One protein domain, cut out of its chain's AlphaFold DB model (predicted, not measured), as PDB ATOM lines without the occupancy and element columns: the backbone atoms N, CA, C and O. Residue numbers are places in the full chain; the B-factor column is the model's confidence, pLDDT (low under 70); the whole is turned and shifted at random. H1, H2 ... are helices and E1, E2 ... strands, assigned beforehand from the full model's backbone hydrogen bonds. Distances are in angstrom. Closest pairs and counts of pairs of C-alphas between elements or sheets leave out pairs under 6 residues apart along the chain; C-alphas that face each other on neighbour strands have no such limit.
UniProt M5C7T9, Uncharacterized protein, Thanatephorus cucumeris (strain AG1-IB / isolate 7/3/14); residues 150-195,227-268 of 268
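AT A GLANCE: This is residues 150 to 195 and 227 to 268 of the 268 residues of an uncharacterized protein of Thanatephorus cucumeris (strain AG1-IB / isolate 7/3/14) (UniProt M5C7T9). A small sheet of three strands, E1, E3 and E4, has helix H2 over one face, and the longer helix H1 crosses H2 steeply and grazes the sheet at E1. The short strand E2 lies away from this sheet, by the first residue of H2, and residues 257 to 268 run off as a tail to Val 268. The 88 printed residues hold two named helices and four named strands in the order H1, E1, E2, H2, E3, E4; the sheet, in the order E1, E3, E4, is mixed. The class is mixed, helices and strands, with 39 residues, under half, in named elements. The whole is compact, with a radius of gyration of the C-alphas of 13.1 A and spans of 46 by 32 by 22 A.

HOW THE PARTS SIT: Start at the sheet, where E1, residues 183 to 186, is the parallel neighbour of E3, residues 248 to 251, at 28 degrees; look for N 184 and O 248, 2.8 A apart and within hydrogen-bond range. On the other side of E3 is E4, residues 254 to 256, its antiparallel neighbour at 122 degrees, with N 254 and O 251 within hydrogen-bond range at 2.9 A; E3 and E4 form a hairpin with a tight link. H2, residues 229 to 239, is on the sheet at a height over the sheet of 10.1 A. It lies over E1 and only just over E3, on which 3 of its C-alphas fall, and runs along the strands, at 25 degrees to E1 on the local plane. H1, residues 162 to 175, only grazes the sheet, with its residues 165 to 175. H1 and H2 touch, the same way at a steep tilt of 53 degrees; their closest C-alphas, of Ile 166 and Ala 236, are 4.9 A apart. In H1 and H2 every O i to N i+4 pair is within hydrogen-bond range. E2, residues 193 to 195, pairs with no named strand, but its residues 193 to 194 pair antiparallel with residues 227 to 228; E2 is apart from H1, E1, E3 and E4.

IN THESE COORDINATES: Find C-alpha 183 at (-9.684, 50.581, 25.342), where E1 begins; it is 9.9 A long, E3 10.0 A, E4 6.3 A and E2 7.0 A. H1 runs 20.0 A from C-alpha 162 at (-5.574, 50.758, 8.887), and H2 runs 15.2 A. E4 ends at C-alpha 256, (-19.810, 51.445, 21.820).

THE WHOLE: The C-alphas farthest apart, of Ser 177 and Val 268, are 46.3 A apart. Residues 196 to 226 are not printed, and C-alphas 195 and 227 stand 6.3 A apart across the cut. Of the links that are printed whole, none is long. The mean pLDDT of the printed part is 80.9; look for values under 70 at residue 153, residues 155 to 159 and residues 260 to 268.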
ATOM      1  N   PRO A 150       2.829  47.729   3.529       78.38
ATOM      2  CA  PRO A 150       4.163  47.979   4.053       78.38
ATOM      3  C   PRO A 150       4.716  49.342   3.615       78.38
ATOM      4  O   PRO A 150       4.756  49.664   2.424       78.38
ATOM      5  N   GLY A 151       5.213  50.109   4.588       70.56
ATOM      6  CA  GLY A 151       5.774  51.446   4.377       70.56
ATOM      7  C   GLY A 151       4.802  52.592   4.658       70.56
ATOM      8  O   GLY A 151       5.214  53.746   4.559       70.56
ATOM      9  N   ASP A 152       3.555  52.302   5.036       71.56
ATOM     10  CA  ASP A 152       2.633  53.347   5.464       71.56
ATOM     11  C   ASP A 152       3.067  54.025   6.771       71.56
ATOM     12  O   ASP A 152       3.568  53.369   7.694       71.56
ATOM     13  N   PRO A 153       2.852  55.350   6.881       69.25
ATOM     14  CA  PRO A 153       3.080  56.061   8.123       69.25
ATOM     15  C   PRO A 153       2.077  55.586   9.177       69.25
ATOM     16  O   PRO A 153       0.867  55.584   8.960       69.25
ATOM     17  N   TRP A 154       2.602  55.206  10.337       72.12
ATOM     18  CA  TRP A 154       1.824  54.702  11.472       72.12
ATOM     19  C   TRP A 154       1.946  55.590  12.726       72.12
ATOM     20  O   TRP A 154       1.185  55.429  13.682       72.12
ATOM     21  N   ILE A 155       2.893  56.539  12.722       68.25
ATOM     22  CA  ILE A 155       3.107  57.555  13.765       68.25
ATOM     23  C   ILE A 155       2.582  58.903  13.267       68.25
ATOM     24  O   ILE A 155       2.792  59.255  12.110       68.25
ATOM     25  N   GLY A 156       1.944  59.674  14.155       63.66
ATOM     26  CA  GLY A 156       1.525  61.052  13.868       63.66
ATOM     27  C   GLY A 156       0.320  61.163  12.933       63.66
ATOM     28  O   GLY A 156       0.028  62.248  12.440       63.66
ATOM     29  N   VAL A 157      -0.371  60.050  12.677       63.31
ATOM     30  CA  VAL A 157      -1.620  60.025  11.918       63.31
ATOM     31  C   VAL A 157      -2.779  60.071  12.909       63.31
ATOM     32  O   VAL A 157      -2.992  59.120  13.659       63.31
ATOM     33  N   GLU A 158      -3.503  61.191  12.924       60.53
ATOM     34  CA  GLU A 158      -4.683  61.392  13.783       60.53
ATOM     35  C   GLU A 158      -5.917  60.632  13.271       60.53
ATOM     36  O   GLU A 158      -6.827  60.331  14.035       60.53
ATOM     37  N   ASN A 159      -5.927  60.264  11.988       67.19
ATOM     38  CA  ASN A 159      -7.024  59.520  11.377       67.19
ATOM     39  C   ASN A 159      -6.955  58.026  11.729       67.19
ATOM     40  O   ASN A 159      -5.870  57.441  11.813       67.19
ATOM     41  N   ASP A 160      -8.119  57.378  11.820       75.12
ATOM     42  CA  ASP A 160      -8.249  55.932  12.044       75.12
ATOM     43  C   ASP A 160      -7.916  55.105  10.796       75.12
ATOM     44  O   ASP A 160      -8.681  54.226  10.412       75.12
ATOM     45  N   CYS A 161      -6.801  55.378  10.119       79.81
ATOM     46  CA  CYS A 161      -6.341  54.522   9.028       79.81
ATOM     47  C   CYS A 161      -6.008  53.111   9.537       79.81
ATOM     48  O   CYS A 161      -5.759  52.897  10.729       79.81
ATOM     49  N   SER A 162      -5.954  52.156   8.613       86.25
ATOM     50  CA  SER A 162      -5.574  50.758   8.887       86.25
ATOM     51  C   SER A 162      -4.349  50.618   9.814       86.25
ATOM     52  O   SER A 162      -4.414  49.929  10.832       86.25
ATOM     53  N   ALA A 163      -3.252  51.326   9.526       86.56
ATOM     54  CA  ALA A 163      -2.028  51.289  10.329       86.56
ATOM     55  C   ALA A 163      -2.222  51.830  11.760       86.56
ATOM     56  O   ALA A 163      -1.698  51.256  12.720       86.56
ATOM     57  N   THR A 164      -3.000  52.905  11.925       87.69
ATOM     58  CA  THR A 164      -3.325  53.472  13.243       87.69
ATOM     59  C   THR A 164      -4.166  52.505  14.069       87.69
ATOM     60  O   THR A 164      -3.892  52.331  15.258       87.69
ATOM     61  N   LEU A 165      -5.155  51.846  13.460       90.56
ATOM     62  CA  LEU A 165      -6.008  50.874  14.148       90.56
ATOM     63  C   LEU A 165      -5.233  49.623  14.561       90.56
ATOM     64  O   LEU A 165      -5.326  49.217  15.717       90.56
ATOM     65  N   ILE A 166      -4.393  49.072  13.679       92.06
ATOM     66  CA  ILE A 166      -3.511  47.941  14.015       92.06
ATOM     67  C   ILE A 166      -2.584  48.313  15.177       92.06
ATOM     68  O   ILE A 166      -2.416  47.535  16.112       92.06
ATOM     69  N   ARG A 167      -2.021  49.527  15.179       91.19
ATOM     70  CA  ARG A 167      -1.198  50.013  16.293       91.19
ATOM     71  C   ARG A 167      -1.981  50.093  17.603       91.19
ATOM     72  O   ARG A 167      -1.472  49.647  18.629       91.19
ATOM     73  N   LYS A 168      -3.186  50.673  17.585       91.69
ATOM     74  CA  LYS A 168      -4.064  50.753  18.765       91.69
ATOM     75  C   LYS A 168      -4.384  49.344  19.289       91.69
ATOM     76  O   LYS A 168      -4.235  49.097  20.481       91.69
ATOM     77  N   ALA A 169      -4.712  48.410  18.396       93.62
ATOM     78  CA  ALA A 169      -4.986  47.015  18.729       93.62
ATOM     79  C   ALA A 169      -3.764  46.288  19.320       93.62
ATOM     80  O   ALA A 169      -3.894  45.590  20.321       93.62
ATOM     81  N   LEU A 170      -2.562  46.488  18.766       93.56
ATOM     82  CA  LEU A 170      -1.323  45.909  19.303       93.56
ATOM     83  C   LEU A 170      -1.059  46.363  20.742       93.56
ATOM     84  O   LEU A 170      -0.729  45.543  21.598       93.56
ATOM     85  N   VAL A 171      -1.227  47.661  21.017       92.25
ATOM     86  CA  VAL A 171      -1.083  48.211  22.372       92.25
ATOM     87  C   VAL A 171      -2.156  47.637  23.299       92.25
ATOM     88  O   VAL A 171      -1.833  47.210  24.404       92.25
ATOM     89  N   ALA A 172      -3.409  47.552  22.844       92.81
ATOM     90  CA  ALA A 172      -4.488  46.930  23.608       92.81
ATOM     91  C   ALA A 172      -4.171  45.467  23.962       92.81
ATOM     92  O   ALA A 172      -4.337  45.063  25.112       92.81
ATOM     93  N   ASN A 173      -3.639  44.690  23.014       93.06
ATOM     94  CA  ASN A 173      -3.251  43.304  23.258       93.06
ATOM     95  C   ASN A 173      -2.113  43.198  24.286       93.06
ATOM     96  O   ASN A 173      -2.168  42.363  25.182       93.06
ATOM     97  N   GLN A 174      -1.120  44.087  24.240       90.88
ATOM     98  CA  GLN A 174      -0.060  44.130  25.257       90.88
ATOM     99  C   GLN A 174      -0.589  44.484  26.655       90.88
ATOM    100  O   GLN A 174      -0.085  43.975  27.655       90.88
ATOM    101  N   LEU A 175      -1.614  45.334  26.729       89.31
ATOM    102  CA  LEU A 175      -2.255  45.732  27.981       89.31
ATOM    103  C   LEU A 175      -3.266  44.702  28.504       89.31
ATOM    104  O   LEU A 175      -3.616  44.765  29.678       89.31
ATOM    105  N   SER A 176      -3.685  43.727  27.691       82.00
ATOM    106  CA  SER A 176      -4.644  42.678  28.086       82.00
ATOM    107  C   SER A 176      -4.160  41.790  29.242       82.00
ATOM    108  O   SER A 176      -4.959  41.138  29.904       82.00
ATOM    109  N   SER A 177      -2.850  41.788  29.513       76.25
ATOM    110  CA  SER A 177      -2.246  41.116  30.672       76.25
ATOM    111  C   SER A 177      -2.394  41.903  31.988       76.25
ATOM    112  O   SER A 177      -1.924  41.445  33.027       76.25
ATOM    113  N   SER A 178      -2.991  43.099  31.952       76.69
ATOM    114  CA  SER A 178      -3.275  43.945  33.116       76.69
ATOM    115  C   SER A 178      -4.685  43.690  33.674       76.69
ATOM    116  O   SER A 178      -5.522  43.079  33.020       76.69
ATOM    117  N   GLU A 179      -4.975  44.179  34.885       74.38
ATOM    118  CA  GLU A 179      -6.298  44.038  35.523       74.38
ATOM    119  C   GLU A 179      -7.397  44.875  34.837       74.38
ATOM    120  O   GLU A 179      -8.585  44.608  35.014       74.38
ATOM    121  N   ALA A 180      -7.017  45.891  34.055       80.75
ATOM    122  CA  ALA A 180      -7.950  46.773  33.366       80.75
ATOM    123  C   ALA A 180      -8.217  46.309  31.928       80.75
ATOM    124  O   ALA A 180      -7.295  45.978  31.181       80.75
ATOM    125  N   ARG A 181      -9.490  46.366  31.518       84.56
ATOM    126  CA  ARG A 181      -9.896  46.126  30.131       84.56
ATOM    127  C   ARG A 181      -9.270  47.201  29.226       84.56
ATOM    128  O   ARG A 181      -9.496  48.384  29.482       84.56
ATOM    129  N   PRO A 182      -8.495  46.836  28.190       91.88
ATOM    130  CA  PRO A 182      -7.897  47.822  27.303       91.88
ATOM    131  C   PRO A 182      -8.975  48.514  26.467       91.88
ATOM    132  O   PRO A 182      -9.950  47.882  26.054       91.88
ATOM    133  N   SER A 183      -8.780  49.799  26.180       90.50
ATOM    134  CA  SER A 183      -9.684  50.581  25.342       90.50
ATOM    135  C   SER A 183      -9.019  51.047  24.046       90.50
ATOM    136  O   SER A 183      -7.815  51.306  23.988       90.50
ATOM    137  N   ILE A 184      -9.818  51.138  22.986       91.38
ATOM    138  CA  ILE A 184      -9.435  51.636  21.667       91.38
ATOM    139  C   ILE A 184     -10.367  52.786  21.319       91.38
ATOM    140  O   ILE A 184     -11.576  52.613  21.190       91.38
ATOM    141  N   GLU A 185      -9.792  53.967  21.141       90.62
ATOM    142  CA  GLU A 185     -10.524  55.140  20.675       90.62
ATOM    143  C   GLU A 185     -10.712  55.093  19.152       90.62
ATOM    144  O   GLU A 185      -9.742  54.869  18.422       90.62
ATOM    145  N   LEU A 186     -11.927  55.356  18.677       89.81
ATOM    146  CA  LEU A 186     -12.250  55.676  17.289       89.81
ATOM    147  C   LEU A 186     -12.511  57.180  17.170       89.81
ATOM    148  O   LEU A 186     -13.472  57.712  17.732       89.81
ATOM    149  N   VAL A 187     -11.636  57.853  16.430       86.44
ATOM    150  CA  VAL A 187     -11.695  59.287  16.121       86.44
ATOM    151  C   VAL A 187     -12.748  59.567  15.043       86.44
ATOM    152  O   VAL A 187     -13.464  60.563  15.115       86.44
ATOM    153  N   GLY A 188     -12.848  58.697  14.038       79.88
ATOM    154  CA  GLY A 188     -13.838  58.771  12.971       79.88
ATOM    155  C   GLY A 188     -15.189  58.184  13.375       79.88
ATOM    156  O   GLY A 188     -15.288  57.359  14.280       79.88
ATOM    157  N   GLU A 189     -16.233  58.582  12.649       85.44
ATOM    158  CA  GLU A 189     -17.586  58.031  12.798       85.44
ATOM    159  C   GLU A 189     -17.571  56.499  12.610       85.44
ATOM    160  O   GLU A 189     -17.085  56.036  11.572       85.44
ATOM    161  N   PRO A 190     -18.098  55.691  13.551       86.56
ATOM    162  CA  PRO A 190     -18.014  54.226  13.498       86.56
ATOM    163  C   PRO A 190     -18.604  53.611  12.221       86.56
ATOM    164  O   PRO A 190     -18.031  52.675  11.666       86.56
ATOM    165  N   ASN A 191     -19.698  54.191  11.718       84.25
ATOM    166  CA  ASN A 191     -20.423  53.717  10.533       84.25
ATOM    167  C   ASN A 191     -19.932  54.342   9.229       84.25
ATOM    168  O   ASN A 191     -20.513  54.102   8.172       84.25
ATOM    169  N   HIS A 192     -18.912  55.198   9.283       82.25
ATOM    170  CA  HIS A 192     -18.370  55.761   8.061       82.25
ATOM    171  C   HIS A 192     -17.698  54.655   7.255       82.25
ATOM    172  O   HIS A 192     -16.744  54.023   7.714       82.25
ATOM    173  N   ASN A 193     -18.233  54.443   6.058       79.81
ATOM    174  CA  ASN A 193     -17.730  53.482   5.104       79.81
ATOM    175  C   ASN A 193     -16.575  54.075   4.313       79.81
ATOM    176  O   ASN A 193     -16.598  55.232   3.893       79.81
ATOM    177  N   ARG A 194     -15.569  53.244   4.087       78.62
ATOM    178  CA  ARG A 194     -14.422  53.564   3.251       78.62
ATOM    179  C   ARG A 194     -14.015  52.349   2.459       78.62
ATOM    180  O   ARG A 194     -14.213  51.210   2.861       78.62
ATOM    181  N   HIS A 195     -13.372  52.620   1.345       82.25
ATOM    182  CA  HIS A 195     -12.819  51.585   0.506       82.25
ATOM    183  C   HIS A 195     -11.348  51.392   0.828       82.25
ATOM    184  O   HIS A 195     -10.603  52.370   0.802       82.25
ATOM    185  N   ILE A 227     -15.950  49.113   3.710       86.06
ATOM    186  CA  ILE A 227     -15.887  48.631   5.091       86.06
ATOM    187  C   ILE A 227     -16.025  49.804   6.060       86.06
ATOM    188  O   ILE A 227     -15.457  50.882   5.840       86.06
ATOM    189  N   SER A 228     -16.775  49.594   7.138       88.44
ATOM    190  CA  SER A 228     -16.968  50.612   8.170       88.44
ATOM    191  C   SER A 228     -15.736  50.773   9.069       88.44
ATOM    192  O   SER A 228     -14.890  49.881   9.197       88.44
ATOM    193  N   ASN A 229     -15.622  51.916   9.747       87.81
ATOM    194  CA  ASN A 229     -14.564  52.132  10.737       87.81
ATOM    195  C   ASN A 229     -14.632  51.128  11.894       87.81
ATOM    196  O   ASN A 229     -13.587  50.673  12.360       87.81
ATOM    197  N   LEU A 230     -15.844  50.772  12.329       90.62
ATOM    198  CA  LEU A 230     -16.062  49.798  13.393       90.62
ATOM    199  C   LEU A 230     -15.619  48.392  12.974       90.62
ATOM    200  O   LEU A 230     -14.896  47.727  13.717       90.62
ATOM    201  N   GLU A 231     -15.986  47.956  11.768       91.69
ATOM    202  CA  GLU A 231     -15.538  46.668  11.228       91.69
ATOM    203  C   GLU A 231     -14.023  46.639  11.032       91.69
ATOM    204  O   GLU A 231     -13.383  45.649  11.387       91.69
ATOM    205  N   LEU A 232     -13.413  47.726  10.549       91.25
ATOM    206  CA  LEU A 232     -11.958  47.778  10.407       91.25
ATOM    207  C   LEU A 232     -11.248  47.701  11.769       91.25
ATOM    208  O   LEU A 232     -10.211  47.047  11.885       91.25
ATOM    209  N   ALA A 233     -11.808  48.322  12.812       92.69
ATOM    210  CA  ALA A 233     -11.292  48.215  14.175       92.69
ATOM    211  C   ALA A 233     -11.414  46.786  14.726       92.69
ATOM    212  O   ALA A 233     -10.481  46.285  15.357       92.69
ATOM    213  N   LYS A 234     -12.528  46.105  14.434       93.88
ATOM    214  CA  LYS A 234     -12.729  44.693  14.768       93.88
ATOM    215  C   LYS A 234     -11.698  43.793  14.084       93.88
ATOM    216  O   LYS A 234     -11.051  42.998  14.759       93.88
ATOM    217  N   ILE A 235     -11.474  43.971  12.782       93.62
ATOM    218  CA  ILE A 235     -10.442  43.224  12.045       93.62
ATOM    219  C   ILE A 235      -9.056  43.495  12.639       93.62
ATOM    220  O   ILE A 235      -8.268  42.569  12.805       93.62
ATOM    221  N   ALA A 236      -8.742  44.745  12.997       94.06
ATOM    222  CA  ALA A 236      -7.455  45.080  13.604       94.06
ATOM    223  C   ALA A 236      -7.213  44.335  14.931       94.06
ATOM    224  O   ALA A 236      -6.094  43.885  15.175       94.06
ATOM    225  N   LEU A 237      -8.248  44.173  15.761       94.19
ATOM    226  CA  LEU A 237      -8.209  43.377  16.994       94.19
ATOM    227  C   LEU A 237      -7.958  41.890  16.717       94.19
ATOM    228  O   LEU A 237      -7.055  41.289  17.301       94.19
ATOM    229  N   GLU A 238      -8.695  41.319  15.768       94.88
ATOM    230  CA  GLU A 238      -8.552  39.912  15.383       94.88
ATOM    231  C   GLU A 238      -7.151  39.614  14.822       94.88
ATOM    232  O   GLU A 238      -6.530  38.618  15.195       94.88
ATOM    233  N   VAL A 239      -6.605  40.510  13.992       95.06
ATOM    234  CA  VAL A 239      -5.261  40.383  13.396       95.06
ATOM    235  C   VAL A 239      -4.161  40.314  14.456       95.06
ATOM    236  O   VAL A 239      -3.174  39.601  14.268       95.06
ATOM    237  N   VAL A 240      -4.309  41.030  15.572       94.81
ATOM    238  CA  VAL A 240      -3.327  41.000  16.668       94.81
ATOM    239  C   VAL A 240      -3.575  39.862  17.660       94.81
ATOM    240  O   VAL A 240      -2.810  39.724  18.612       94.81
ATOM    241  N   GLY A 241      -4.617  39.053  17.446       92.94
ATOM    242  CA  GLY A 241      -4.994  37.934  18.307       92.94
ATOM    243  C   GLY A 241      -5.775  38.331  19.561       92.94
ATOM    244  O   GLY A 241      -5.807  37.549  20.509       92.94
ATOM    245  N   LEU A 242      -6.384  39.522  19.593       91.88
ATOM    246  CA  LEU A 242      -7.221  39.974  20.704       91.88
ATOM    247  C   LEU A 242      -8.701  39.767  20.354       91.88
ATOM    248  O   LEU A 242      -9.156  40.223  19.307       91.88
ATOM    249  N   ASP A 243      -9.464  39.104  21.229       90.81
ATOM    250  CA  ASP A 243     -10.917  38.967  21.049       90.81
ATOM    251  C   ASP A 243     -11.559  40.366  21.050       90.81
ATOM    252  O   ASP A 243     -11.389  41.094  22.035       90.81
ATOM    253  N   PRO A 244     -12.317  40.756  20.008       90.06
ATOM    254  CA  PRO A 244     -13.066  42.010  19.974       90.06
ATOM    255  C   PRO A 244     -13.854  42.308  21.256       90.06
ATOM    256  O   PRO A 244     -13.909  43.450  21.708       90.06
ATOM    257  N   SER A 245     -14.411  41.276  21.895       88.25
ATOM    258  CA  SER A 245     -15.200  41.405  23.128       88.25
ATOM    259  C   SER A 245     -14.357  41.734  24.367       88.25
ATOM    260  O   SER A 245     -14.901  42.134  25.395       88.25
ATOM    261  N   SER A 246     -13.036  41.575  24.288       88.06
ATOM    262  CA  SER A 246     -12.096  41.845  25.381       88.06
ATOM    263  C   SER A 246     -11.557  43.278  25.384       88.06
ATOM    264  O   SER A 246     -11.002  43.709  26.390       88.06
ATOM    265  N   ALA A 247     -11.780  44.053  24.321       89.94
ATOM    266  CA  ALA A 247     -11.424  45.470  24.252       89.94
ATOM    267  C   ALA A 247     -12.675  46.351  24.336       89.94
ATOM    268  O   ALA A 247     -13.749  45.967  23.876       89.94
ATOM    269  N   GLU A 248     -12.565  47.512  24.969       91.88
ATOM    270  CA  GLU A 248     -13.603  48.543  24.943       91.88
ATOM    271  C   GLU A 248     -13.385  49.469  23.743       91.88
ATOM    272  O   GLU A 248     -12.276  49.958  23.539       91.88
ATOM    273  N   ILE A 249     -14.425  49.735  22.953       91.88
ATOM    274  CA  ILE A 249     -14.346  50.703  21.855       91.88
ATOM    275  C   ILE A 249     -14.949  52.021  22.325       91.88
ATOM    276  O   ILE A 249     -16.100  52.053  22.747       91.88
ATOM    277  N   ILE A 250     -14.174  53.101  22.252       91.44
ATOM    278  CA  ILE A 250     -14.583  54.437  22.690       91.44
ATOM    279  C   ILE A 250     -14.751  55.324  21.462       91.44
ATOM    280  O   ILE A 250     -13.813  55.498  20.695       91.44
ATOM    281  N   HIS A 251     -15.916  55.939  21.299       89.69
ATOM    282  CA  HIS A 251     -16.153  56.977  20.301       89.69
ATOM    283  C   HIS A 251     -16.842  58.170  20.965       89.69
ATOM    284  O   HIS A 251     -17.802  57.991  21.711       89.69
ATOM    285  N   ALA A 252     -16.340  59.386  20.735       87.38
ATOM    286  CA  ALA A 252     -16.886  60.616  21.325       87.38
ATOM    287  C   ALA A 252     -17.102  60.541  22.859       87.38
ATOM    288  O   ALA A 252     -18.105  61.021  23.385       87.38
ATOM    289  N   ASN A 253     -16.145  59.943  23.583       85.31
ATOM    290  CA  ASN A 253     -16.189  59.683  25.034       85.31
ATOM    291  C   ASN A 253     -17.282  58.700  25.502       85.31
ATOM    292  O   ASN A 253     -17.570  58.637  26.697       85.31
ATOM    293  N   ALA A 254     -17.877  57.927  24.593       87.25
ATOM    294  CA  ALA A 254     -18.852  56.890  24.904       87.25
ATOM    295  C   ALA A 254     -18.347  55.505  24.482       87.25
ATOM    296  O   ALA A 254     -17.724  55.349  23.432       87.25
ATOM    297  N   SER A 255     -18.639  54.501  25.307       87.19
ATOM    298  CA  SER A 255     -18.400  53.092  24.992       87.19
ATOM    299  C   SER A 255     -19.417  52.622  23.954       87.19
ATOM    300  O   SER A 255     -20.619  52.820  24.149       87.19
ATOM    301  N   ILE A 256     -18.953  52.015  22.864       88.81
ATOM    302  CA  ILE A 256     -19.810  51.445  21.820       88.81
ATOM    303  C   ILE A 256     -19.628  49.932  21.738       88.81
ATOM    304  O   ILE A 256     -18.542  49.390  21.965       88.81
ATOM    305  N   ASN A 257     -20.711  49.230  21.417       81.75
ATOM    306  CA  ASN A 257     -20.690  47.781  21.308       81.75
ATOM    307  C   ASN A 257     -20.078  47.359  19.967       81.75
ATOM    308  O   ASN A 257     -20.629  47.626  18.906       81.75
ATOM    309  N   ILE A 258     -18.961  46.634  20.018       78.00
ATOM    310  CA  ILE A 258     -18.256  46.138  18.826       78.00
ATOM    311  C   ILE A 258     -19.060  45.120  17.998       78.00
ATOM    312  O   ILE A 258     -18.747  44.883  16.835       78.00
ATOM    313  N   ASN A 259     -20.086  44.508  18.594       71.06
ATOM    314  CA  ASN A 259     -20.974  43.553  17.933       71.06
ATOM    315  C   ASN A 259     -22.275  44.193  17.433       71.06
ATOM    316  O   ASN A 259     -23.124  43.485  16.888       71.06
ATOM    317  N   GLU A 260     -22.464  45.503  17.608       66.19
ATOM    318  CA  GLU A 260     -23.543  46.192  16.913       66.19
ATOM    319  C   GLU A 260     -23.227  46.209  15.414       66.19
ATOM    320  O   GLU A 260     -22.405  46.985  14.932       66.19
ATOM    321  N   HIS A 261     -23.915  45.354  14.654       51.62
ATOM    322  CA  HIS A 261     -24.172  45.644  13.250       51.62
ATOM    323  C   HIS A 261     -25.107  46.847  13.227       51.62
ATOM    324  O   HIS A 261     -26.328  46.712  13.325       51.62
ATOM    325  N   LEU A 262     -24.529  48.041  13.166       48.66
ATOM    326  CA  LEU A 262     -25.306  49.228  12.875       48.66
ATOM    327  C   LEU A 262     -25.755  49.088  11.416       48.66
ATOM    328  O   LEU A 262     -24.902  48.987  10.533       48.66
ATOM    329  N   PRO A 263     -27.070  48.975  11.151       38.69
ATOM    330  CA  PRO A 263     -27.552  48.816   9.792       38.69
ATOM    331  C   PRO A 263     -27.028  49.976   8.954       38.69
ATOM    332  O   PRO A 263     -26.995  51.116   9.427       38.69
ATOM    333  N   ILE A 264     -26.659  49.682   7.704       43.31
ATOM    334  CA  ILE A 264     -26.560  50.701   6.662       43.31
ATOM    335  C   ILE A 264     -27.908  51.408   6.703       43.31
ATOM    336  O   ILE A 264     -28.936  50.828   6.351       43.31
ATOM    337  N   THR A 265     -27.953  52.609   7.273       37.28
ATOM    338  CA  THR A 265     -29.162  53.408   7.210       37.28
ATOM    339  C   THR A 265     -29.279  53.851   5.768       37.28
ATOM    340  O   THR A 265     -28.778  54.914   5.415       37.28
ATOM    341  N   ASP A 266     -29.947  53.033   4.960       34.25
ATOM    342  CA  ASP A 266     -30.660  53.471   3.771       34.25
ATOM    343  C   ASP A 266     -31.719  54.471   4.247       34.25
ATOM    344  O   ASP A 266     -32.884  54.143   4.485       34.25
ATOM    345  N   LYS A 267     -31.300  55.707   4.507       29.92
ATOM    346  CA  LYS A 267     -32.223  56.818   4.696       29.92
ATOM    347  C   LYS A 267     -32.448  57.448   3.330       29.92
ATOM    348  O   LYS A 267     -31.698  58.323   2.928       29.92
ATOM    349  N   VAL A 268     -33.462  56.873   2.672       31.38
ATOM    350  CA  VAL A 268     -34.395  57.416   1.662       31.38
ATOM    351  C   VAL A 268     -34.081  58.813   1.135       31.38
ATOM    352  O   VAL A 268     -34.121  59.762   1.953       31.38
TER     353      VAL A 268